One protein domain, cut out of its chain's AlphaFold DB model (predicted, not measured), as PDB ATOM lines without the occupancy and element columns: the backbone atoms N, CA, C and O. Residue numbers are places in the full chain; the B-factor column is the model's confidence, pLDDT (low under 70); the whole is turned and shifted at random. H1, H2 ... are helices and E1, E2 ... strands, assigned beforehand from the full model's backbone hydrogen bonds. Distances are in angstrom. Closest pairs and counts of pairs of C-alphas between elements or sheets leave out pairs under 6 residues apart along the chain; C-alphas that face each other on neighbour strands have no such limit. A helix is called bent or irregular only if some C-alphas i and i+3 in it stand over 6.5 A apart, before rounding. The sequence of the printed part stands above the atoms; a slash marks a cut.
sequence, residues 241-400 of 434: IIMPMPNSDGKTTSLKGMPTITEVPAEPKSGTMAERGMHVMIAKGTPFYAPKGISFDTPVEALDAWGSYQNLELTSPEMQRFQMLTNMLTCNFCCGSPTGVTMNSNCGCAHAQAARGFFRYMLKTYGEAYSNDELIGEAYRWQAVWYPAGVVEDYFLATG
ATOM      1  N   ILE A 241      25.198 129.823  10.814       94.00
ATOM      2  CA  ILE A 241      25.039 129.908   9.354       94.00
ATOM      3  C   ILE A 241      23.936 130.903   8.984       94.00
ATOM      4  O   ILE A 241      22.931 131.003   9.682       94.00
ATOM      5  N   ILE A 242      24.102 131.644   7.888       93.06
ATOM      6  CA  ILE A 242      23.038 132.504   7.354       93.06
ATOM      7  C   ILE A 242      22.081 131.646   6.531       93.06
ATOM      8  O   ILE A 242      22.515 130.970   5.601       93.06
ATOM      9  N   MET A 243      20.788 131.693   6.840       93.38
ATOM     10  CA  MET A 243      19.777 130.956   6.089       93.38
ATOM     11  C   MET A 243      18.432 131.691   6.023       93.38
ATOM     12  O   MET A 243      18.126 132.493   6.914       93.38
ATOM     13  N   PRO A 244      17.602 131.417   5.005       93.38
ATOM     14  CA  PRO A 244      16.249 131.931   4.922       93.38
ATOM     15  C   PRO A 244      15.338 131.197   5.901       93.38
ATOM     16  O   PRO A 244      15.108 129.990   5.805       93.38
ATOM     17  N   MET A 245      14.772 131.966   6.823       91.38
ATOM     18  CA  MET A 245      13.787 131.502   7.790       91.38
ATOM     19  C   MET A 245      12.398 131.991   7.391       91.38
ATOM     20  O   MET A 245      12.263 133.161   7.031       91.38
ATOM     21  N   PRO A 246      11.360 131.144   7.457       90.75
ATOM     22  CA  PRO A 246      10.016 131.550   7.082       90.75
ATOM     23  C   PRO A 246       9.493 132.651   8.006       90.75
ATOM     24  O   PRO A 246       9.697 132.625   9.223       90.75
ATOM     25  N   ASN A 247       8.819 133.628   7.410       89.12
ATOM     26  CA  ASN A 247       8.161 134.705   8.131       89.12
ATOM     27  C   ASN A 247       6.813 134.237   8.689       89.12
ATOM     28  O   ASN A 247       6.268 133.203   8.300       89.12
ATOM     29  N   SER A 248       6.240 135.025   9.600       86.81
ATOM     30  CA  SER A 248       4.934 134.732  10.208       86.81
ATOM     31  C   SER A 248       3.777 134.714   9.204       86.81
ATOM     32  O   SER A 248       2.703 134.214   9.522       86.81
ATOM     33  N   ASP A 249       3.979 135.263   8.003       83.31
ATOM     34  CA  ASP A 249       3.010 135.215   6.906       83.31
ATOM     35  C   ASP A 249       2.932 133.837   6.221       83.31
ATOM     36  O   ASP A 249       2.022 133.602   5.426       83.31
ATOM     37  N   GLY A 250       3.881 132.937   6.511       80.12
ATOM     38  CA  GLY A 250       3.989 131.609   5.911       80.12
ATOM     39  C   GLY A 250       4.262 131.611   4.404       80.12
ATOM     40  O   GLY A 250       4.124 130.569   3.770       80.12
ATOM     41  N   LYS A 251       4.613 132.761   3.816       81.75
ATOM     42  CA  LYS A 251       4.783 132.947   2.366       81.75
ATOM     43  C   LYS A 251       6.156 133.475   2.002       81.75
ATOM     44  O   LYS A 251       6.696 133.069   0.976       81.75
ATOM     45  N   THR A 252       6.702 134.361   2.822       87.19
ATOM     46  CA  THR A 252       8.016 134.960   2.613       87.19
ATOM     47  C   THR A 252       9.017 134.418   3.624       87.19
ATOM     48  O   THR A 252       8.679 133.687   4.557       87.19
ATOM     49  N   THR A 253      10.281 134.742   3.412       91.31
ATOM     50  CA  THR A 253      11.387 134.363   4.284       91.31
ATOM     51  C   THR A 253      12.249 135.578   4.573       91.31
ATOM     52  O   THR A 253      12.225 136.556   3.826       91.31
ATOM     53  N   SER A 254      13.021 135.503   5.652       90.94
ATOM     54  CA  SER A 254      14.058 136.471   5.980       90.94
ATOM     55  C   SER A 254      15.361 135.790   6.340       90.94
ATOM     56  O   SER A 254      15.368 134.768   7.026       90.94
ATOM     57  N   LEU A 255      16.466 136.372   5.874       91.19
ATOM     58  CA  LEU A 255      17.803 135.854   6.137       91.19
ATOM     59  C   LEU A 255      18.185 136.117   7.591       91.19
ATOM     60  O   LEU A 255      18.151 137.254   8.064       91.19
ATOM     61  N   LYS A 256      18.525 135.048   8.310       90.31
ATOM     62  CA  LYS A 256      18.901 135.089   9.726       90.31
ATOM     63  C   LYS A 256      20.108 134.196   9.974       90.31
ATOM     64  O   LYS A 256      20.274 133.171   9.318       90.31
ATOM     65  N   GLY A 257      20.933 134.584  10.943       91.44
ATOM     66  CA  GLY A 257      21.947 133.696  11.498       91.44
ATOM     67  C   GLY A 257      21.279 132.625  12.360       91.44
ATOM     68  O   GLY A 257      20.570 132.965  13.303       91.44
ATOM     69  N   MET A 258      21.509 131.358  12.038       92.25
ATOM     70  CA  MET A 258      20.984 130.196  12.749       92.25
ATOM     71  C   MET A 258      22.129 129.373  13.337       92.25
ATOM     72  O   MET A 258      23.125 129.162  12.639       92.25
ATOM     73  N   PRO A 259      22.024 128.915  14.595       95.06
ATOM     74  CA  PRO A 259      23.060 128.096  15.198       95.06
ATOM     75  C   PRO A 259      23.193 126.750  14.471       95.06
ATOM     76  O   PRO A 259      22.246 126.248  13.876       95.06
ATOM     77  N   THR A 260      24.380 126.162  14.520       96.31
ATOM     78  CA  THR A 260      24.755 124.910  13.845       96.31
ATOM     79  C   THR A 260      25.506 124.008  14.816       96.31
ATOM     80  O   THR A 260      26.035 124.467  15.830       96.31
ATOM     81  N   ILE A 261      25.572 122.715  14.506       96.25
ATOM     82  CA  ILE A 261      26.293 121.738  15.326       96.25
ATOM     83  C   ILE A 261      27.787 121.799  15.002       96.25
ATOM     84  O   ILE A 261      28.630 121.803  15.905       96.25
ATOM     85  N   THR A 262      28.111 121.842  13.709       95.38
ATOM     86  CA  THR A 262      29.482 121.927  13.197       95.38
ATOM     87  C   THR A 262      29.907 123.380  12.980       95.38
ATOM     88  O   THR A 262      29.076 124.264  12.818       95.38
ATOM     89  N   GLU A 263      31.211 123.658  12.961       93.38
ATOM     90  CA  GLU A 263      31.729 125.026  12.803       93.38
ATOM     91  C   GLU A 263      31.589 125.549  11.371       93.38
ATOM     92  O   GLU A 263      31.855 124.829  10.401       93.38
ATOM     93  N   VAL A 264      31.157 126.800  11.229       93.44
ATOM     94  CA  VAL A 264      31.101 127.523   9.958       93.44
ATOM     95  C   VAL A 264      32.440 128.246   9.768       93.44
ATOM     96  O   VAL A 264      32.836 129.032  10.636       93.44
ATOM     97  N   PRO A 265      33.182 127.975   8.676       90.12
ATOM     98  CA  PRO A 265      34.462 128.629   8.429       90.12
ATOM     99  C   PRO A 265      34.316 130.149   8.312       90.12
ATOM    100  O   PRO A 265      33.349 130.649   7.737       90.12
ATOM    101  N   ALA A 266      35.318 130.886   8.796       89.19
ATOM    102  CA  ALA A 266      35.418 132.308   8.484       89.19
ATOM    103  C   ALA A 266      35.639 132.522   6.990       89.19
ATOM    104  O   ALA A 266      36.286 131.725   6.309       89.19
ATOM    105  N   GLU A 267      35.188 133.674   6.507       88.12
ATOM    106  CA  GLU A 267      35.474 134.078   5.143       88.12
ATOM    107  C   GLU A 267      36.990 134.294   4.948       88.12
ATOM    108  O   GLU A 267      37.599 135.093   5.672       88.12
ATOM    109  N   PRO A 268      37.633 133.625   3.971       88.25
ATOM    110  CA  PRO A 268      39.067 133.769   3.766       88.25
ATOM    111  C   PRO A 268      39.412 135.180   3.270       88.25
ATOM    112  O   PRO A 268      38.571 135.895   2.722       88.25
ATOM    113  N   LYS A 269      40.665 135.611   3.462       88.56
ATOM    114  CA  LYS A 269      41.137 136.950   3.042       88.56
ATOM    115  C   LYS A 269      41.505 137.038   1.557       88.56
ATOM    116  O   LYS A 269      41.626 138.140   1.032       88.56
ATOM    117  N   SER A 270      41.711 135.902   0.897       83.25
ATOM    118  CA  SER A 270      42.108 135.787  -0.508       83.25
ATOM    119  C   SER A 270      41.099 134.947  -1.299       83.25
ATOM    120  O   SER A 270      40.254 134.272  -0.712       83.25
ATOM    121  N   GLY A 271      41.190 135.004  -2.631       83.62
ATOM    122  CA  GLY A 271      40.245 134.368  -3.555       83.62
ATOM    123  C   GLY A 271      39.212 135.347  -4.113       83.62
ATOM    124  O   GLY A 271      39.066 136.477  -3.640       83.62
ATOM    125  N   THR A 272      38.502 134.920  -5.150       83.81
ATOM    126  CA  THR A 272      37.358 135.655  -5.702       83.81
ATOM    127  C   THR A 272      36.217 135.705  -4.685       83.81
ATOM    128  O   THR A 272      36.111 134.846  -3.813       83.81
ATOM    129  N   MET A 273      35.325 136.696  -4.783       82.44
ATOM    130  CA  MET A 273      34.198 136.803  -3.845       82.44
ATOM    131  C   MET A 273      33.353 135.528  -3.825       82.44
ATOM    132  O   MET A 273      33.056 135.037  -2.743       82.44
ATOM    133  N   ALA A 274      33.063 134.946  -4.994       81.25
ATOM    134  CA  ALA A 274      32.338 133.684  -5.114       81.25
ATOM    135  C   ALA A 274      33.035 132.530  -4.369       81.25
ATOM    136  O   ALA A 274      32.396 131.859  -3.562       81.25
ATOM    137  N   GLU A 275      34.346 132.340  -4.561       81.69
ATOM    138  CA  GLU A 275      35.121 131.311  -3.845       81.69
ATOM    139  C   GLU A 275      35.097 131.521  -2.328       81.69
ATOM    140  O   GLU A 275      34.995 130.561  -1.564       81.69
ATOM    141  N   ARG A 276      35.157 132.780  -1.883       85.06
ATOM    142  CA  ARG A 276      35.093 133.141  -0.464       85.06
ATOM    143  C   ARG A 276      33.723 132.816   0.138       85.06
ATOM    144  O   ARG A 276      33.668 132.204   1.199       85.06
ATOM    145  N   GLY A 277      32.631 133.144  -0.556       89.06
ATOM    146  CA  GLY A 277      31.273 132.776  -0.140       89.06
ATOM    147  C   GLY A 277      31.061 131.261  -0.110       89.06
ATOM    148  O   GLY A 277      30.537 130.731   0.867       89.06
ATOM    149  N   MET A 278      31.556 130.542  -1.124       89.19
ATOM    150  CA  MET A 278      31.535 129.077  -1.135       89.19
ATOM    151  C   MET A 278      32.317 128.477   0.038       89.19
ATOM    152  O   MET A 278      31.874 127.490   0.612       89.19
ATOM    153  N   HIS A 279      33.454 129.064   0.425       90.06
ATOM    154  CA  HIS A 279      34.237 128.585   1.567       90.06
ATOM    155  C   HIS A 279      33.465 128.655   2.891       90.06
ATOM    156  O   HIS A 279      33.606 127.764   3.724       90.06
ATOM    157  N   VAL A 280      32.659 129.701   3.080       93.19
ATOM    158  CA  VAL A 280      31.840 129.880   4.287       93.19
ATOM    159  C   VAL A 280      30.634 128.946   4.264       93.19
ATOM    160  O   VAL A 280      30.345 128.271   5.249       93.19
ATOM    161  N   MET A 281      29.920 128.909   3.138       94.06
ATOM    162  CA  MET A 281      28.591 128.300   3.076       94.06
ATOM    163  C   MET A 281      28.602 126.803   2.768       94.06
ATOM    164  O   MET A 281      27.680 126.094   3.167       94.06
ATOM    165  N   ILE A 282      29.621 126.304   2.068       94.56
ATOM    166  CA  ILE A 282      29.683 124.909   1.624       94.56
ATOM    167  C   ILE A 282      30.549 124.119   2.596       94.56
ATOM    168  O   ILE A 282      31.778 124.222   2.601       94.56
ATOM    169  N   ALA A 283      29.890 123.319   3.431       95.12
ATOM    170  CA  ALA A 283      30.565 122.428   4.361       95.12
ATOM    171  C   ALA A 283      31.413 121.380   3.614       95.12
ATOM    172  O   ALA A 283      31.117 121.017   2.477       95.12
ATOM    173  N   LYS A 284      32.476 120.902   4.265       94.44
ATOM    174  CA  LYS A 284      33.398 119.889   3.734       94.44
ATOM    175  C   LYS A 284      33.680 118.823   4.780       94.44
ATOM    176  O   LYS A 284      33.542 119.078   5.978       94.44
ATOM    177  N   GLY A 285      34.125 117.660   4.325       95.69
ATOM    178  CA  GLY A 285      34.464 116.536   5.185       95.69
ATOM    179  C   GLY A 285      33.254 115.756   5.694       95.69
ATOM    180  O   GLY A 285      32.096 116.004   5.349       95.69
ATOM    181  N   THR A 286      33.545 114.784   6.551       97.56
ATOM    182  CA  THR A 286      32.546 113.954   7.226       97.56
ATOM    183  C   THR A 286      32.274 114.521   8.618       97.56
ATOM    184  O   THR A 286      33.193 114.528   9.445       97.56
ATOM    185  N   PRO A 287      31.056 115.009   8.916       96.75
ATOM    186  CA  PRO A 287      30.757 115.509  10.249       96.75
ATOM    187  C   PRO A 287      30.704 114.354  11.256       96.75
ATOM    188  O   PRO A 287      30.243 113.261  10.940       96.75
ATOM    189  N   PHE A 288      31.144 114.603  12.492       97.00
ATOM    190  CA  PHE A 288      31.312 113.563  13.519       97.00
ATOM    191  C   PHE A 288      30.020 112.808  13.871       97.00
ATOM    192  O   PHE A 288      30.084 111.673  14.333       97.00
ATOM    193  N   TYR A 289      28.855 113.436  13.685       96.81
ATOM    194  CA  TYR A 289      27.563 112.824  13.987       96.81
ATOM    195  C   TYR A 289      27.083 111.883  12.876       96.81
ATOM    196  O   TYR A 289      26.171 111.080  13.111       96.81
ATOM    197  N   ALA A 290      27.632 112.006  11.662       97.12
ATOM    198  CA  ALA A 290      27.103 111.308  10.504       97.12
ATOM    199  C   ALA A 290      27.450 109.810  10.540       97.12
ATOM    200  O   ALA A 290      28.585 109.437  10.854       97.12
ATOM    201  N   PRO A 291      26.494 108.936  10.181       96.19
ATOM    202  CA  PRO A 291      26.764 107.531   9.914       96.19
ATOM    203  C   PRO A 291      27.876 107.328   8.880       96.19
ATOM    204  O   PRO A 291      28.134 108.175   8.022       96.19
ATOM    205  N   LYS A 292      28.491 106.141   8.901       92.25
ATOM    206  CA  LYS A 292      29.504 105.758   7.910       92.25
ATOM    207  C   LYS A 292      28.953 105.900   6.484       92.25
ATOM    208  O   LYS A 292      27.895 105.361   6.173       92.25
ATOM    209  N   GLY A 293      29.723 106.558   5.615       88.69
ATOM    210  CA  GLY A 293      29.380 106.747   4.200       88.69
ATOM    211  C   GLY A 293      28.598 108.025   3.898       88.69
ATOM    212  O   GLY A 293      28.225 108.233   2.750       88.69
ATOM    213  N   ILE A 294      28.368 108.886   4.894       97.38
ATOM    214  CA  ILE A 294      27.699 110.174   4.714       97.38
ATOM    215  C   ILE A 294      28.711 111.302   4.922       97.38
ATOM    216  O   ILE A 294      29.196 111.508   6.031       97.38
ATOM    217  N   SER A 295      29.030 112.036   3.857       97.44
ATOM    218  CA  SER A 295      30.016 113.123   3.862       97.44
ATOM    219  C   SER A 295      29.508 114.323   3.070       97.44
ATOM    220  O   SER A 295      28.810 114.150   2.070       97.44
ATOM    221  N   PHE A 296      29.891 115.536   3.475       96.19
ATOM    222  CA  PHE A 296      29.613 116.743   2.693       96.19
ATOM    223  C   PHE A 296      30.339 116.733   1.339       96.19
ATOM    224  O   PHE A 296      29.858 117.331   0.381       96.19
ATOM    225  N   ASP A 297      31.461 116.012   1.241       94.31
ATOM    226  CA  ASP A 297      32.264 115.917   0.013       94.31
ATOM    227  C   ASP A 297      31.631 115.017  -1.067       94.31
ATOM    228  O   ASP A 297      32.054 115.042  -2.221       94.31
ATOM    229  N   THR A 298      30.620 114.223  -0.704       93.62
ATOM    230  CA  THR A 298      29.889 113.306  -1.598       93.62
ATOM    231  C   THR A 298      28.388 113.612  -1.520       93.62
ATOM    232  O   THR A 298      27.618 112.812  -0.980       93.62
ATOM    233  N   PRO A 299      27.952 114.810  -1.960       90.31
ATOM    234  CA  PRO A 299      26.616 115.327  -1.665       90.31
ATOM    235  C   PRO A 299      25.485 114.499  -2.287       90.31
ATOM    236  O   PRO A 299      24.406 114.430  -1.699       90.31
ATOM    237  N   VAL A 300      25.724 113.854  -3.435       86.50
ATOM    238  CA  VAL A 300      24.736 113.007  -4.127       86.50
ATOM    239  C   VAL A 300      24.562 111.675  -3.399       86.50
ATOM    240  O   VAL A 300      23.442 111.261  -3.125       86.50
ATOM    241  N   GLU A 301      25.654 111.025  -3.009       90.12
ATOM    242  CA  GLU A 301      25.606 109.791  -2.223       90.12
ATOM    243  C   GLU A 301      25.024 110.048  -0.829       90.12
ATOM    244  O   GLU A 301      24.222 109.259  -0.325       90.12
ATOM    245  N   ALA A 302      25.378 111.183  -0.217       92.81
ATOM    246  CA  ALA A 302      24.840 111.599   1.072       92.81
ATOM    247  C   ALA A 302      23.332 111.878   1.008       92.81
ATOM    248  O   ALA A 302      22.629 111.583   1.971       92.81
ATOM    249  N   LEU A 303      22.823 112.408  -0.110       89.56
ATOM    250  CA  LEU A 303      21.392 112.621  -0.338       89.56
ATOM    251  C   LEU A 303      20.610 111.305  -0.204       89.56
ATOM    252  O   LEU A 303      19.679 111.209   0.599       89.56
ATOM    253  N   ASP A 304      21.030 110.279  -0.943       89.38
ATOM    254  CA  ASP A 304      20.388 108.962  -0.928       89.38
ATOM    255  C   ASP A 304      20.557 108.273   0.434       89.38
ATOM    256  O   ASP A 304      19.602 107.716   0.989       89.38
ATOM    257  N   ALA A 305      21.756 108.355   1.015       95.25
ATOM    258  CA  ALA A 305      22.053 107.762   2.312       95.25
ATOM    259  C   ALA A 305      21.215 108.389   3.435       95.25
ATOM    260  O   ALA A 305      20.636 107.657   4.242       95.25
ATOM    261  N   TRP A 306      21.066 109.716   3.466       97.44
ATOM    262  CA  TRP A 306      20.160 110.380   4.401       97.44
ATOM    263  C   TRP A 306      18.706 109.976   4.165       97.44
ATOM    264  O   TRP A 306      17.997 109.686   5.128       97.44
ATOM    265  N   GLY A 307      18.270 109.883   2.904       93.75
ATOM    266  CA  GLY A 307      16.916 109.458   2.544       93.75
ATOM    267  C   GLY A 307      16.530 108.090   3.121       93.75
ATOM    268  O   GLY A 307      15.380 107.892   3.517       93.75
ATOM    269  N   SER A 308      17.493 107.174   3.276       95.50
ATOM    270  CA  SER A 308      17.257 105.847   3.868       95.50
ATOM    271  C   SER A 308      16.730 105.887   5.315       95.50
ATOM    272  O   SER A 308      15.995 104.989   5.728       95.50
ATOM    273  N   TYR A 309      17.008 106.961   6.064       97.31
ATOM    274  CA  TYR A 309      16.543 107.145   7.445       97.31
ATOM    275  C   TYR A 309      15.133 107.746   7.549       97.31
ATOM    276  O   TYR A 309      14.611 107.914   8.652       97.31
ATOM    277  N   GLN A 310      14.469 108.068   6.432       91.94
ATOM    278  CA  GLN A 310      13.152 108.720   6.451       91.94
ATOM    279  C   GLN A 310      12.063 107.888   7.151       91.94
ATOM    280  O   GLN A 310      11.090 108.452   7.652       91.94
ATOM    281  N   ASN A 311      12.218 106.566   7.216       90.75
ATOM    282  CA  ASN A 311      11.250 105.671   7.854       90.75
ATOM    283  C   ASN A 311      11.638 105.272   9.284       90.75
ATOM    284  O   ASN A 311      10.971 104.432   9.879       90.75
ATOM    285  N   LEU A 312      12.698 105.860   9.849       95.12
ATOM    286  CA  LEU A 312      13.130 105.561  11.210       95.12
ATOM    287  C   LEU A 312      12.038 105.945  12.222       95.12
ATOM    288  O   LEU A 312      11.521 107.066  12.199       95.12
ATOM    289  N   GLU A 313      11.684 105.011  13.104       95.62
ATOM    290  CA  GLU A 313      10.603 105.182  14.077       95.62
ATOM    291  C   GLU A 313      10.991 106.135  15.214       95.62
ATOM    292  O   GLU A 313      11.997 105.954  15.913       95.62
ATOM    293  N   LEU A 314      10.142 107.142  15.418       94.50
ATOM    294  CA  LEU A 314      10.301 108.157  16.452       94.50
ATOM    295  C   LEU A 314       9.295 107.942  17.584       94.50
ATOM    296  O   LEU A 314       8.153 107.544  17.345       94.50
ATOM    297  N   THR A 315       9.705 108.261  18.807       96.69
ATOM    298  CA  THR A 315       8.804 108.385  19.959       96.69
ATOM    299  C   THR A 315       7.866 109.585  19.783       96.69
ATOM    300  O   THR A 315       8.082 110.440  18.923       96.69
ATOM    301  N   SER A 316       6.809 109.697  20.594       94.06
ATOM    302  CA  SER A 316       5.877 110.831  20.488       94.06
ATOM    303  C   SER A 316       6.552 112.205  20.685       94.06
ATOM    304  O   SER A 316       6.298 113.086  19.859       94.06
ATOM    305  N   PRO A 317       7.450 112.412  21.677       94.62
ATOM    306  CA  PRO A 317       8.190 113.672  21.812       94.62
ATOM    307  C   PRO A 317       9.123 113.965  20.626       94.62
ATOM    308  O   PRO A 317       9.172 115.091  20.128       94.62
ATOM    309  N   GLU A 318       9.832 112.949  20.124       97.00
ATOM    310  CA  GLU A 318      10.677 113.077  18.929       97.00
ATOM    311  C   GLU A 318       9.836 113.447  17.698       97.00
ATOM    312  O   GLU A 318      10.216 114.328  16.931       97.00
ATOM    313  N   MET A 319       8.665 112.829  17.522       95.94
ATOM    314  CA  MET A 319       7.766 113.104  16.400       95.94
ATOM    315  C   MET A 319       7.259 114.550  16.408       95.94
ATOM    316  O   MET A 319       7.180 115.178  15.352       95.94
ATOM    317  N   GLN A 320       6.949 115.103  17.583       91.81
ATOM    318  CA  GLN A 320       6.538 116.501  17.706       91.81
ATOM    319  C   GLN A 320       7.657 117.450  17.255       91.81
ATOM    320  O   GLN A 320       7.420 118.378  16.477       91.81
ATOM    321  N   ARG A 321       8.898 117.187  17.681       96.06
ATOM    322  CA  ARG A 321      10.067 117.954  17.231       96.06
ATOM    323  C   ARG A 321      10.303 117.789  15.736       96.06
ATOM    324  O   ARG A 321      10.515 118.779  15.049       96.06
ATOM    325  N   PHE A 322      10.193 116.573  15.208       97.38
ATOM    326  CA  PHE A 322      10.313 116.291  13.777       97.38
ATOM    327  C   PHE A 322       9.320 117.107  12.938       97.38
ATOM    328  O   PHE A 322       9.703 117.708  11.932       97.38
ATOM    329  N   GLN A 323       8.056 117.185  13.359       91.06
ATOM    330  CA  GLN A 323       7.049 118.012  12.690       91.06
ATOM    331  C   GLN A 323       7.420 119.498  12.729       91.06
ATOM    332  O   GLN A 323       7.295 120.184  11.720       91.06
ATOM    333  N   MET A 324       7.920 119.994  13.864       92.94
ATOM    334  CA  MET A 324       8.382 121.378  13.986       92.94
ATOM    335  C   MET A 324       9.548 121.661  13.024       92.94
ATOM    336  O   MET A 324       9.471 122.586  12.222       92.94
ATOM    337  N   LEU A 325      10.589 120.821  13.038       96.50
ATOM    338  CA  LEU A 325      11.779 120.949  12.186       96.50
ATOM    339  C   LEU A 325      11.422 120.939  10.693       96.50
ATOM    340  O   LEU A 325      11.860 121.801   9.933       96.50
ATOM    341  N   THR A 326      10.566 120.006  10.271       93.50
ATOM    342  CA  THR A 326      10.148 119.871   8.863       93.50
ATOM    343  C   THR A 326       9.184 120.963   8.396       93.50
ATOM    344  O   THR A 326       9.075 121.201   7.195       93.50
ATOM    345  N   ASN A 327       8.518 121.660   9.318       89.56
ATOM    346  CA  ASN A 327       7.708 122.842   9.016       89.56
ATOM    347  C   ASN A 327       8.502 124.157   9.071       89.56
ATOM    348  O   ASN A 327       7.968 125.187   8.670       89.56
ATOM    349  N   MET A 328       9.745 124.139   9.562       91.00
ATOM    350  CA  MET A 328      10.623 125.314   9.609       91.00
ATOM    351  C   MET A 328      11.687 125.300   8.508       91.00
ATOM    352  O   MET A 328      12.008 126.356   7.969       91.00
ATOM    353  N   LEU A 329      12.224 124.127   8.153       94.62
ATOM    354  CA  LEU A 329      13.183 124.014   7.056       94.62
ATOM    355  C   LEU A 329      12.483 124.278   5.717       94.62
ATOM    356  O   LEU A 329      11.523 123.590   5.353       94.62
ATOM    357  N   THR A 330      12.981 125.258   4.971       92.56
ATOM    358  CA  THR A 330      12.392 125.697   3.705       92.56
ATOM    359  C   THR A 330      13.005 124.947   2.517       92.56
ATOM    360  O   THR A 330      14.198 124.668   2.464       92.56
ATOM    361  N   CYS A 331      12.185 124.612   1.523       88.69
ATOM    362  CA  CYS A 331      12.597 124.075   0.222       88.69
ATOM    363  C   CYS A 331      12.663 125.199  -0.822       88.69
ATOM    364  O   CYS A 331      12.082 125.109  -1.909       88.69
ATOM    365  N   ASN A 332      13.345 126.277  -0.458       84.88
ATOM    366  CA  ASN A 332      13.373 127.549  -1.166       84.88
ATOM    367  C   ASN A 332      14.057 127.490  -2.546       84.88
ATOM    368  O   ASN A 332      13.650 128.215  -3.443       84.88
ATOM    369  N   PHE A 333      15.022 126.599  -2.775       84.75
ATOM    370  CA  PHE A 333      15.747 126.563  -4.059       84.75
ATOM    371  C   PHE A 333      15.106 125.696  -5.151       84.75
ATOM    372  O   PHE A 333      15.480 125.805  -6.313       84.75
ATOM    373  N   CYS A 334      14.170 124.809  -4.800       77.69
ATOM    374  CA  CYS A 334      13.646 123.809  -5.740       77.69
ATOM    375  C   CYS A 334      12.121 123.692  -5.757       77.69
ATOM    376  O   CYS A 334      11.555 123.482  -6.827       77.69
ATOM    377  N   CYS A 335      11.451 123.802  -4.604       77.44
ATOM    378  CA  CYS A 335       9.995 123.625  -4.531       77.44
ATOM    379  C   CYS A 335       9.249 124.967  -4.390       77.44
ATOM    380  O   CYS A 335       8.101 125.061  -4.810       77.44
ATOM    381  N   GLY A 336       9.893 125.989  -3.813       74.94
ATOM    382  CA  GLY A 336       9.296 127.309  -3.603       74.94
ATOM    383  C   GLY A 336       9.322 128.217  -4.835       74.94
ATOM    384  O   GLY A 336      10.110 128.029  -5.759       74.94
ATOM    385  N   SER A 337       8.480 129.247  -4.808       78.44
ATOM    386  CA  SER A 337       8.440 130.342  -5.778       78.44
ATOM    387  C   SER A 337       8.799 131.677  -5.110       78.44
ATOM    388  O   SER A 337       8.688 131.802  -3.887       78.44
ATOM    389  N   PRO A 338       9.172 132.716  -5.875       77.00
ATOM    390  CA  PRO A 338       9.433 134.063  -5.352       77.00
ATOM    391  C   PRO A 338       8.402 134.558  -4.333       77.00
ATOM    392  O   PRO A 338       8.738 135.166  -3.322       77.00
ATOM    393  N   THR A 339       7.127 134.254  -4.572       77.69
ATOM    394  CA  THR A 339       5.999 134.700  -3.747       77.69
ATOM    395  C   THR A 339       5.437 133.612  -2.830       77.69
ATOM    396  O   THR A 339       4.378 133.813  -2.233       77.69
ATOM    397  N   GLY A 340       6.107 132.462  -2.719       81.38
ATOM    398  CA  GLY A 340       5.653 131.338  -1.909       81.38
ATOM    399  C   GLY A 340       6.788 130.424  -1.461       81.38
ATOM    400  O   GLY A 340       7.409 129.727  -2.258       81.38
ATOM    401  N   VAL A 341       7.027 130.374  -0.155       84.88
ATOM    402  CA  VAL A 341       7.917 129.380   0.445       84.88
ATOM    403  C   VAL A 341       7.227 128.016   0.530       84.88
ATOM    404  O   VAL A 341       6.078 127.896   0.952       84.88
ATOM    405  N   THR A 342       7.939 126.957   0.157       86.12
ATOM    406  CA  THR A 342       7.504 125.579   0.411       86.12
ATOM    407  C   THR A 342       8.258 125.038   1.612       86.12
ATOM    408  O   THR A 342       9.484 125.098   1.632       86.12
ATOM    409  N   MET A 343       7.555 124.479   2.596       90.00
ATOM    410  CA  MET A 343       8.196 123.795   3.724       90.00
ATOM    411  C   MET A 343       8.615 122.379   3.346       90.00
ATOM    412  O   MET A 343       7.976 121.727   2.514       90.00
ATOM    413  N   ASN A 344       9.652 121.875   4.006       93.00
ATOM    414  CA  ASN A 344      10.160 120.524   3.815       93.00
ATOM    415  C   ASN A 344       9.078 119.439   3.977       93.00
ATOM    416  O   ASN A 344       9.023 118.498   3.182       93.00
ATOM    417  N   SER A 345       8.162 119.611   4.931       88.62
ATOM    418  CA  SER A 345       7.008 118.728   5.152       88.62
ATOM    419  C   SER A 345       6.085 118.586   3.934       88.62
ATOM    420  O   SER A 345       5.437 117.549   3.772       88.62
ATOM    421  N   ASN A 346       6.067 119.587   3.051       84.12
ATOM    422  CA  ASN A 346       5.174 119.676   1.900       84.12
ATOM    423  C   ASN A 346       5.848 119.305   0.569       84.12
ATOM    424  O   ASN A 346       5.162 119.273  -0.454       84.12
ATOM    425  N   CYS A 347       7.152 118.989   0.554       80.44
ATOM    426  CA  CYS A 347       7.859 118.600  -0.668       80.44
ATOM    427  C   CYS A 347       8.178 117.090  -0.731       80.44
ATOM    428  O   CYS A 347       8.505 116.428   0.257       80.44
ATOM    429  N   GLY A 348       8.044 116.515  -1.932       79.19
ATOM    430  CA  GLY A 348       8.243 115.084  -2.200       79.19
ATOM    431  C   GLY A 348       9.616 114.713  -2.770       79.19
ATOM    432  O   GLY A 348       9.855 113.528  -2.994       79.19
ATOM    433  N   CYS A 349      10.488 115.693  -3.021       83.50
ATOM    434  CA  CYS A 349      11.776 115.489  -3.687       83.50
ATOM    435  C   CYS A 349      12.785 114.725  -2.817       83.50
ATOM    436  O   CYS A 349      12.665 114.704  -1.590       83.50
ATOM    437  N   ALA A 350      13.812 114.149  -3.448       87.25
ATOM    438  CA  ALA A 350      14.899 113.455  -2.754       87.25
ATOM    439  C   ALA A 350      15.573 114.331  -1.678       87.25
ATOM    440  O   ALA A 350      15.850 113.848  -0.588       87.25
ATOM    441  N   HIS A 351      15.717 115.640  -1.907       91.38
ATOM    442  CA  HIS A 351      16.246 116.589  -0.913       91.38
ATOM    443  C   HIS A 351      15.365 116.706   0.329       91.38
ATOM    444  O   HIS A 351      15.857 116.670   1.457       91.38
ATOM    445  N   ALA A 352      14.046 116.787   0.144       90.12
ATOM    446  CA  ALA A 352      13.122 116.827   1.267       90.12
ATOM    447  C   ALA A 352      13.099 115.492   2.023       90.12
ATOM    448  O   ALA A 352      12.982 115.467   3.245       90.12
ATOM    449  N   GLN A 353      13.216 114.370   1.309       93.44
ATOM    450  CA  GLN A 353      13.359 113.036   1.899       93.44
ATOM    451  C   GLN A 353      14.651 112.911   2.719       93.44
ATOM    452  O   GLN A 353      14.591 112.515   3.883       93.44
ATOM    453  N   ALA A 354      15.783 113.344   2.166       96.62
ATOM    454  CA  ALA A 354      17.082 113.357   2.826       96.62
ATOM    455  C   ALA A 354      17.075 114.213   4.095       96.62
ATOM    456  O   ALA A 354      17.414 113.721   5.163       96.62
ATOM    457  N   ALA A 355      16.590 115.455   4.029       97.75
ATOM    458  CA  ALA A 355      16.482 116.309   5.212       97.75
ATOM    459  C   ALA A 355      15.551 115.716   6.292       97.75
ATOM    460  O   ALA A 355      15.845 115.806   7.483       97.75
ATOM    461  N   ARG A 356      14.460 115.036   5.908       97.81
ATOM    462  CA  ARG A 356      13.612 114.301   6.868       97.81
ATOM    463  C   ARG A 356      14.337 113.120   7.494       97.81
ATOM    464  O   ARG A 356      14.191 112.899   8.694       97.81
ATOM    465  N   GLY A 357      15.094 112.366   6.703       98.25
ATOM    466  CA  GLY A 357      15.920 111.273   7.199       98.25
ATOM    467  C   GLY A 357      17.016 111.760   8.146       98.25
ATOM    468  O   GLY A 357      17.153 111.204   9.234       98.25
ATOM    469  N   PHE A 358      17.691 112.862   7.805       98.69
ATOM    470  CA  PHE A 358      18.606 113.581   8.693       98.69
ATOM    471  C   PHE A 358      17.922 113.931  10.018       98.69
ATOM    472  O   PHE A 358      18.391 113.504  11.069       98.69
ATOM    473  N   PHE A 359      16.774 114.621  10.000       98.69
ATOM    474  CA  PHE A 359      16.086 114.993  11.240       98.69
ATOM    475  C   PHE A 359      15.679 113.787  12.082       98.69
ATOM    476  O   PHE A 359      15.849 113.818  13.298       98.69
ATOM    477  N   ARG A 360      15.168 112.711  11.471       98.50
ATOM    478  CA  ARG A 360      14.807 111.493  12.211       98.50
ATOM    479  C   ARG A 360      16.015 110.851  12.872       98.50
ATOM    480  O   ARG A 360      15.962 110.549  14.060       98.50
ATOM    481  N   TYR A 361      17.101 110.678  12.123       98.62
ATOM    482  CA  TYR A 361      18.341 110.127  12.657       98.62
ATOM    483  C   TYR A 361      18.902 110.996  13.791       98.62
ATOM    484  O   TYR A 361      19.242 110.479  14.858       98.62
ATOM    485  N   MET A 362      18.948 112.315  13.591       98.62
ATOM    486  CA  MET A 362      19.483 113.251  14.575       98.62
ATOM    487  C   MET A 362      18.630 113.319  15.836       98.62
ATOM    488  O   MET A 362      19.182 113.313  16.926       98.62
ATOM    489  N   LEU A 363      17.301 113.322  15.721       98.44
ATOM    490  CA  LEU A 363      16.420 113.284  16.889       98.44
ATOM    491  C   LEU A 363      16.579 111.984  17.676       98.44
ATOM    492  O   LEU A 363      16.619 112.030  18.900       98.44
ATOM    493  N   LYS A 364      16.722 110.850  16.983       97.81
ATOM    494  CA  LYS A 364      16.892 109.548  17.633       97.81
ATOM    495  C   LYS A 364      18.231 109.405  18.350       97.81
ATOM    496  O   LYS A 364      18.299 108.800  19.412       97.81
ATOM    497  N   THR A 365      19.293 109.918  17.737       97.94
ATOM    498  CA  THR A 365      20.672 109.660  18.180       97.94
ATOM    499  C   THR A 365      21.210 110.782  19.063       97.94
ATOM    500  O   THR A 365      21.971 110.532  19.992       97.94
ATOM    501  N   TYR A 366      20.802 112.021  18.790       97.69
ATOM    502  CA  TYR A 366      21.342 113.235  19.400       97.69
ATOM    503  C   TYR A 366      20.255 114.230  19.830       97.69
ATOM    504  O   TYR A 366      20.561 115.389  20.111       97.69
ATOM    505  N   GLY A 367      18.984 113.815  19.884       93.81
ATOM    506  CA  GLY A 367      17.872 114.717  20.174       93.81
ATOM    507  C   GLY A 367      18.023 115.430  21.516       93.81
ATOM    508  O   GLY A 367      17.717 116.614  21.609       93.81
ATOM    509  N   GLU A 368      18.527 114.753  22.543       95.31
ATOM    510  CA  GLU A 368      18.753 115.363  23.861       95.31
ATOM    511  C   GLU A 368      19.972 116.298  23.893       95.31
ATOM    512  O   GLU A 368      20.038 117.185  24.739       95.31
ATOM    513  N   ALA A 369      20.919 116.123  22.966       96.44
ATOM    514  CA  ALA A 369      22.166 116.881  22.927       96.44
ATOM    515  C   ALA A 369      22.046 118.212  22.169       96.44
ATOM    516  O   ALA A 369      22.789 119.142  22.475       96.44
ATOM    517  N   TYR A 370      21.133 118.306  21.194       97.00
ATOM    518  CA  TYR A 370      21.008 119.478  20.321       97.00
ATOM    519  C   TYR A 370      19.600 120.067  20.310       97.00
ATOM    520  O   TYR A 370      18.585 119.361  20.254       97.00
ATOM    521  N   SER A 371      19.554 121.395  20.313       96.62
ATOM    522  CA  SER A 371      18.327 122.177  20.188       96.62
ATOM    523  C   SER A 371      17.728 122.086  18.780       96.62
ATOM    524  O   SER A 371      18.382 121.696  17.815       96.62
ATOM    525  N   ASN A 372      16.454 122.464  18.635       95.88
ATOM    526  CA  ASN A 372      15.812 122.482  17.318       95.88
ATOM    527  C   ASN A 372      16.463 123.493  16.362       95.88
ATOM    528  O   ASN A 372      16.545 123.218  15.168       95.88
ATOM    529  N   ASP A 373      16.950 124.620  16.883       95.12
ATOM    530  CA  ASP A 373      17.607 125.644  16.071       95.12
ATOM    531  C   ASP A 373      18.952 125.140  15.536       95.12
ATOM    532  O   ASP A 373      19.224 125.296  14.347       95.12
ATOM    533  N   GLU A 374      19.747 124.455  16.371       97.25
ATOM    534  CA  GLU A 374      20.999 123.815  15.940       97.25
ATOM    535  C   GLU A 374      20.752 122.729  14.892       97.25
ATOM    536  O   GLU A 374      21.480 122.646  13.903       97.25
ATOM    537  N   LEU A 375      19.707 121.914  15.076       97.94
ATOM    538  CA  LEU A 375      19.325 120.890  14.104       97.94
ATOM    539  C   LEU A 375      18.914 121.507  12.760       97.94
ATOM    540  O   LEU A 375      19.252 120.952  11.717       97.94
ATOM    541  N   ILE A 376      18.201 122.638  12.761       97.31
ATOM    542  CA  ILE A 376      17.808 123.338  11.528       97.31
ATOM    543  C   ILE A 376      19.003 123.950  10.825       97.31
ATOM    544  O   ILE A 376      19.149 123.738   9.621       97.31
ATOM    545  N   GLY A 377      19.850 124.686  11.546       96.88
ATOM    546  CA  GLY A 377      21.037 125.269  10.935       96.88
ATOM    547  C   GLY A 377      21.948 124.179  10.378       96.88
ATOM    548  O   GLY A 377      22.451 124.311   9.265       96.88
ATOM    549  N   GLU A 378      22.101 123.055  11.083       98.19
ATOM    550  CA  GLU A 378      22.877 121.921  10.582       98.19
ATOM    551  C   GLU A 378      22.230 121.257   9.355       98.19
ATOM    552  O   GLU A 378      22.925 120.941   8.389       98.19
ATOM    553  N   ALA A 379      20.903 121.095   9.327       98.12
ATOM    554  CA  ALA A 379      20.199 120.624   8.132       98.12
ATOM    555  C   ALA A 379      20.394 121.578   6.943       98.12
ATOM    556  O   ALA A 379      20.532 121.133   5.804       98.12
ATOM    557  N   TYR A 380      20.458 122.886   7.197       97.62
ATOM    558  CA  TYR A 380      20.728 123.872   6.159       97.62
ATOM    559  C   TYR A 380      22.156 123.775   5.610       97.62
ATOM    560  O   TYR A 380      22.366 124.006   4.422       97.62
ATOM    561  N   ARG A 381      23.139 123.332   6.406       97.44
ATOM    562  CA  ARG A 381      24.480 123.008   5.880       97.44
ATOM    563  C   ARG A 381      24.449 121.874   4.858       97.44
ATOM    564  O   ARG A 381      25.175 121.929   3.869       97.44
ATOM    565  N   TRP A 382      23.590 120.872   5.063       97.69
ATOM    566  CA  TRP A 382      23.341 119.833   4.057       97.69
ATOM    567  C   TRP A 382      22.631 120.393   2.826       97.69
ATOM    568  O   TRP A 382      23.013 120.100   1.697       97.69
ATOM    569  N   GLN A 383      21.652 121.274   3.023       95.25
ATOM    570  CA  GLN A 383      21.010 121.974   1.914       95.25
ATOM    571  C   GLN A 383      22.007 122.808   1.097       95.25
ATOM    572  O   GLN A 383      21.896 122.841  -0.127       95.25
ATOM    573  N   ALA A 384      23.007 123.415   1.737       95.06
ATOM    574  CA  ALA A 384      24.042 124.202   1.073       95.06
ATOM    575  C   ALA A 384      24.899 123.377   0.111       95.06
ATOM    576  O   ALA A 384      25.191 123.847  -0.985       95.06
ATOM    577  N   VAL A 385      25.245 122.133   0.458       94.38
ATOM    578  CA  VAL A 385      25.990 121.258  -0.465       94.38
ATOM    579  C   VAL A 385      25.128 120.744  -1.626       94.38
ATOM    580  O   VAL A 385      25.666 120.425  -2.683       94.38
ATOM    581  N   TRP A 386      23.801 120.700  -1.465       91.12
ATOM    582  CA  TRP A 386      22.864 120.329  -2.536       91.12
ATOM    583  C   TRP A 386      22.475 121.507  -3.439       91.12
ATOM    584  O   TRP A 386      22.203 121.309  -4.621       91.12
ATOM    585  N   TYR A 387      22.470 122.730  -2.903       91.56
ATOM    586  CA  TYR A 387      22.065 123.955  -3.602       91.56
ATOM    587  C   TYR A 387      23.096 125.085  -3.438       91.56
ATOM    588  O   TYR A 387      22.766 126.161  -2.930       91.56
ATOM    589  N   PRO A 388      24.348 124.888  -3.885       86.88
ATOM    590  CA  PRO A 388      25.440 125.808  -3.581       86.88
ATOM    591  C   PRO A 388      25.203 127.226  -4.105       86.88
ATOM    592  O   PRO A 388      25.511 128.191  -3.414       86.88
ATOM    593  N   ALA A 389      24.635 127.367  -5.306       85.44
ATOM    594  CA  ALA A 389      24.436 128.673  -5.931       85.44
ATOM    595  C   ALA A 389      23.493 129.570  -5.115       85.44
ATOM    596  O   ALA A 389      23.879 130.671  -4.736       85.44
ATOM    597  N   GLY A 390      22.292 129.077  -4.798       87.25
ATOM    598  CA  GLY A 390      21.294 129.863  -4.071       87.25
ATOM    599  C   GLY A 390      21.708 130.161  -2.630       87.25
ATOM    600  O   GLY A 390      21.526 131.274  -2.153       87.25
ATOM    601  N   VAL A 391      22.356 129.213  -1.945       91.19
ATOM    602  CA  VAL A 391      22.809 129.448  -0.565       91.19
ATOM    603  C   VAL A 391      23.943 130.479  -0.498       91.19
ATOM    604  O   VAL A 391      24.007 131.286   0.431       91.19
ATOM    605  N   VAL A 392      24.841 130.482  -1.487       89.75
ATOM    606  CA  VAL A 392      25.894 131.501  -1.595       89.75
ATOM    607  C   VAL A 392      25.309 132.862  -1.992       89.75
ATOM    608  O   VAL A 392      25.794 133.891  -1.521       89.75
ATOM    609  N   GLU A 393      24.247 132.884  -2.801       88.19
ATOM    610  CA  GLU A 393      23.501 134.104  -3.125       88.19
ATOM    611  C   GLU A 393      22.910 134.743  -1.868       88.19
ATOM    612  O   GLU A 393      23.189 135.910  -1.591       88.19
ATOM    613  N   ASP A 394      22.197 133.961  -1.056       90.06
ATOM    614  CA  ASP A 394      21.637 134.396   0.226       90.06
ATOM    615  C   ASP A 394      22.712 134.961   1.152       90.06
ATOM    616  O   ASP A 394      22.559 136.032   1.742       90.06
ATOM    617  N   TYR A 395      23.851 134.278   1.245       91.25
ATOM    618  CA  TYR A 395      24.986 134.771   2.015       91.25
ATOM    619  C   TYR A 395      25.471 136.141   1.520       91.25
ATOM    620  O   TYR A 395      25.735 137.044   2.324       91.25
ATOM    621  N   PHE A 396      25.568 136.340   0.206       88.38
ATOM    622  CA  PHE A 396      25.944 137.636  -0.342       88.38
ATOM    623  C   PHE A 396      24.870 138.695  -0.129       88.38
ATOM    624  O   PHE A 396      25.220 139.816   0.234       88.38
ATOM    625  N   LEU A 397      23.588 138.367  -0.269       87.38
ATOM    626  CA  LEU A 397      22.493 139.289   0.029       87.38
ATOM    627  C   LEU A 397      22.546 139.759   1.483       87.38
ATOM    628  O   LEU A 397      22.590 140.963   1.737       87.38
ATOM    629  N   ALA A 398      22.653 138.826   2.428       87.81
ATOM    630  CA  ALA A 398      22.746 139.137   3.852       87.81
ATOM    631  C   ALA A 398      23.999 139.948   4.211       87.81
ATOM    632  O   ALA A 398      23.986 140.732   5.154       87.81
ATOM    633  N   THR A 399      25.089 139.795   3.458       85.44
ATOM    634  CA  THR A 399      26.336 140.535   3.704       85.44
ATOM    635  C   THR A 399      26.462 141.815   2.868       85.44
ATOM    636  O   THR A 399      27.538 142.410   2.824       85.44
ATOM    637  N   GLY A 400      25.382 142.262   2.212       83.12
ATOM    638  CA  GLY A 400      25.349 143.509   1.436       83.12
ATOM    639  C   GLY A 400      26.099 143.443   0.100       83.12
ATOM    640  O   GLY A 400      26.513 144.468  -0.435       83.12
TER     641      GLY A 400
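Overview. This is residues 241 to 400 of the 434 residues of an uncharacterized protein of Candidatus Uhrbacteria bacterium (UniProt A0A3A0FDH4). Helix H5 runs through the middle of the domain, between a two-stranded hairpin, E1 and E2, on one side and helix H4 on the other. H2 and H3 pack across H4, while H1 and H6 form a crossed pair beside the hairpin; two long loops, residues 282 to 298 and 329 to 349, link the helices. The printed part has 160 residues, in the order E1, E2, H1, H2, H3, H4, H5, H6; its antiparallel sheet has the order E1 - E2, and the class is mostly helix. It is compact, with a radius of gyration of the C-alphas of 15.0 A and spans of 47 by 38 by 26 A.

Arrangement. E1, residues 241 to 246, and E2, residues 253 to 264, form an antiparallel hairpin, with N 241 and O 258 2.8 A apart and N 243 and O 256 2.9 A apart, both within hydrogen-bond range. E2 bends by 111 degrees at residue 261. H1, residues 273 to 281, touches H6, residues 388 to 398, about perpendicular at 81 degrees, closest at the C-alphas of Gly 277 and Val 392, 5.7 A. The closest C-alphas of E1 and H6 are those of Ile 242 and Tyr 395, 6.1 A apart. H2, residues 299 to 311, is irregular, with C-alphas 308 and 311 7.2 A apart. It touches H4, residues 350 to 366, at a steep tilt of 64 degrees, the same way; the closest C-alphas, of Gln 310 and Gly 357, are 3.8 A apart. H3, residues 316 to 328, forms a helical hairpin with H4, closest at the C-alphas of Glu 318 and Leu 363, 6.1 A. H4 and H5, residues 372 to 386, form another, at a tilt of 38 degrees, only just steep; the C-alphas of Ala 355 and Ala 379 come closest, 6.4 A. The closest C-alphas of E2 and H5, those of Thr 260 and Glu 374, are 4.4 A apart. H4 and H6 are apart. Every O i to N i+4 pair is within hydrogen-bond range in H1, H3, H4, H5 and H6; in H2, 6 of 9 are.

Along the chain. E1 begins at C-alpha 241 (25.039, 129.908, 9.354), and E2 is 21.6 A long. H2 measures 20.5 A, H4 23.1 A and H5 21.2 A. H6 ends at C-alpha 398 (22.746, 139.137, 3.852).

Size, cuts and confidence. The C-alphas farthest apart, those of Ser 270 and Ser 316, are 48.7 A apart. The printed part has no cut. The links H1 to H2 and H3 to H4 are long. No printed residue is under 70 in pLDDT.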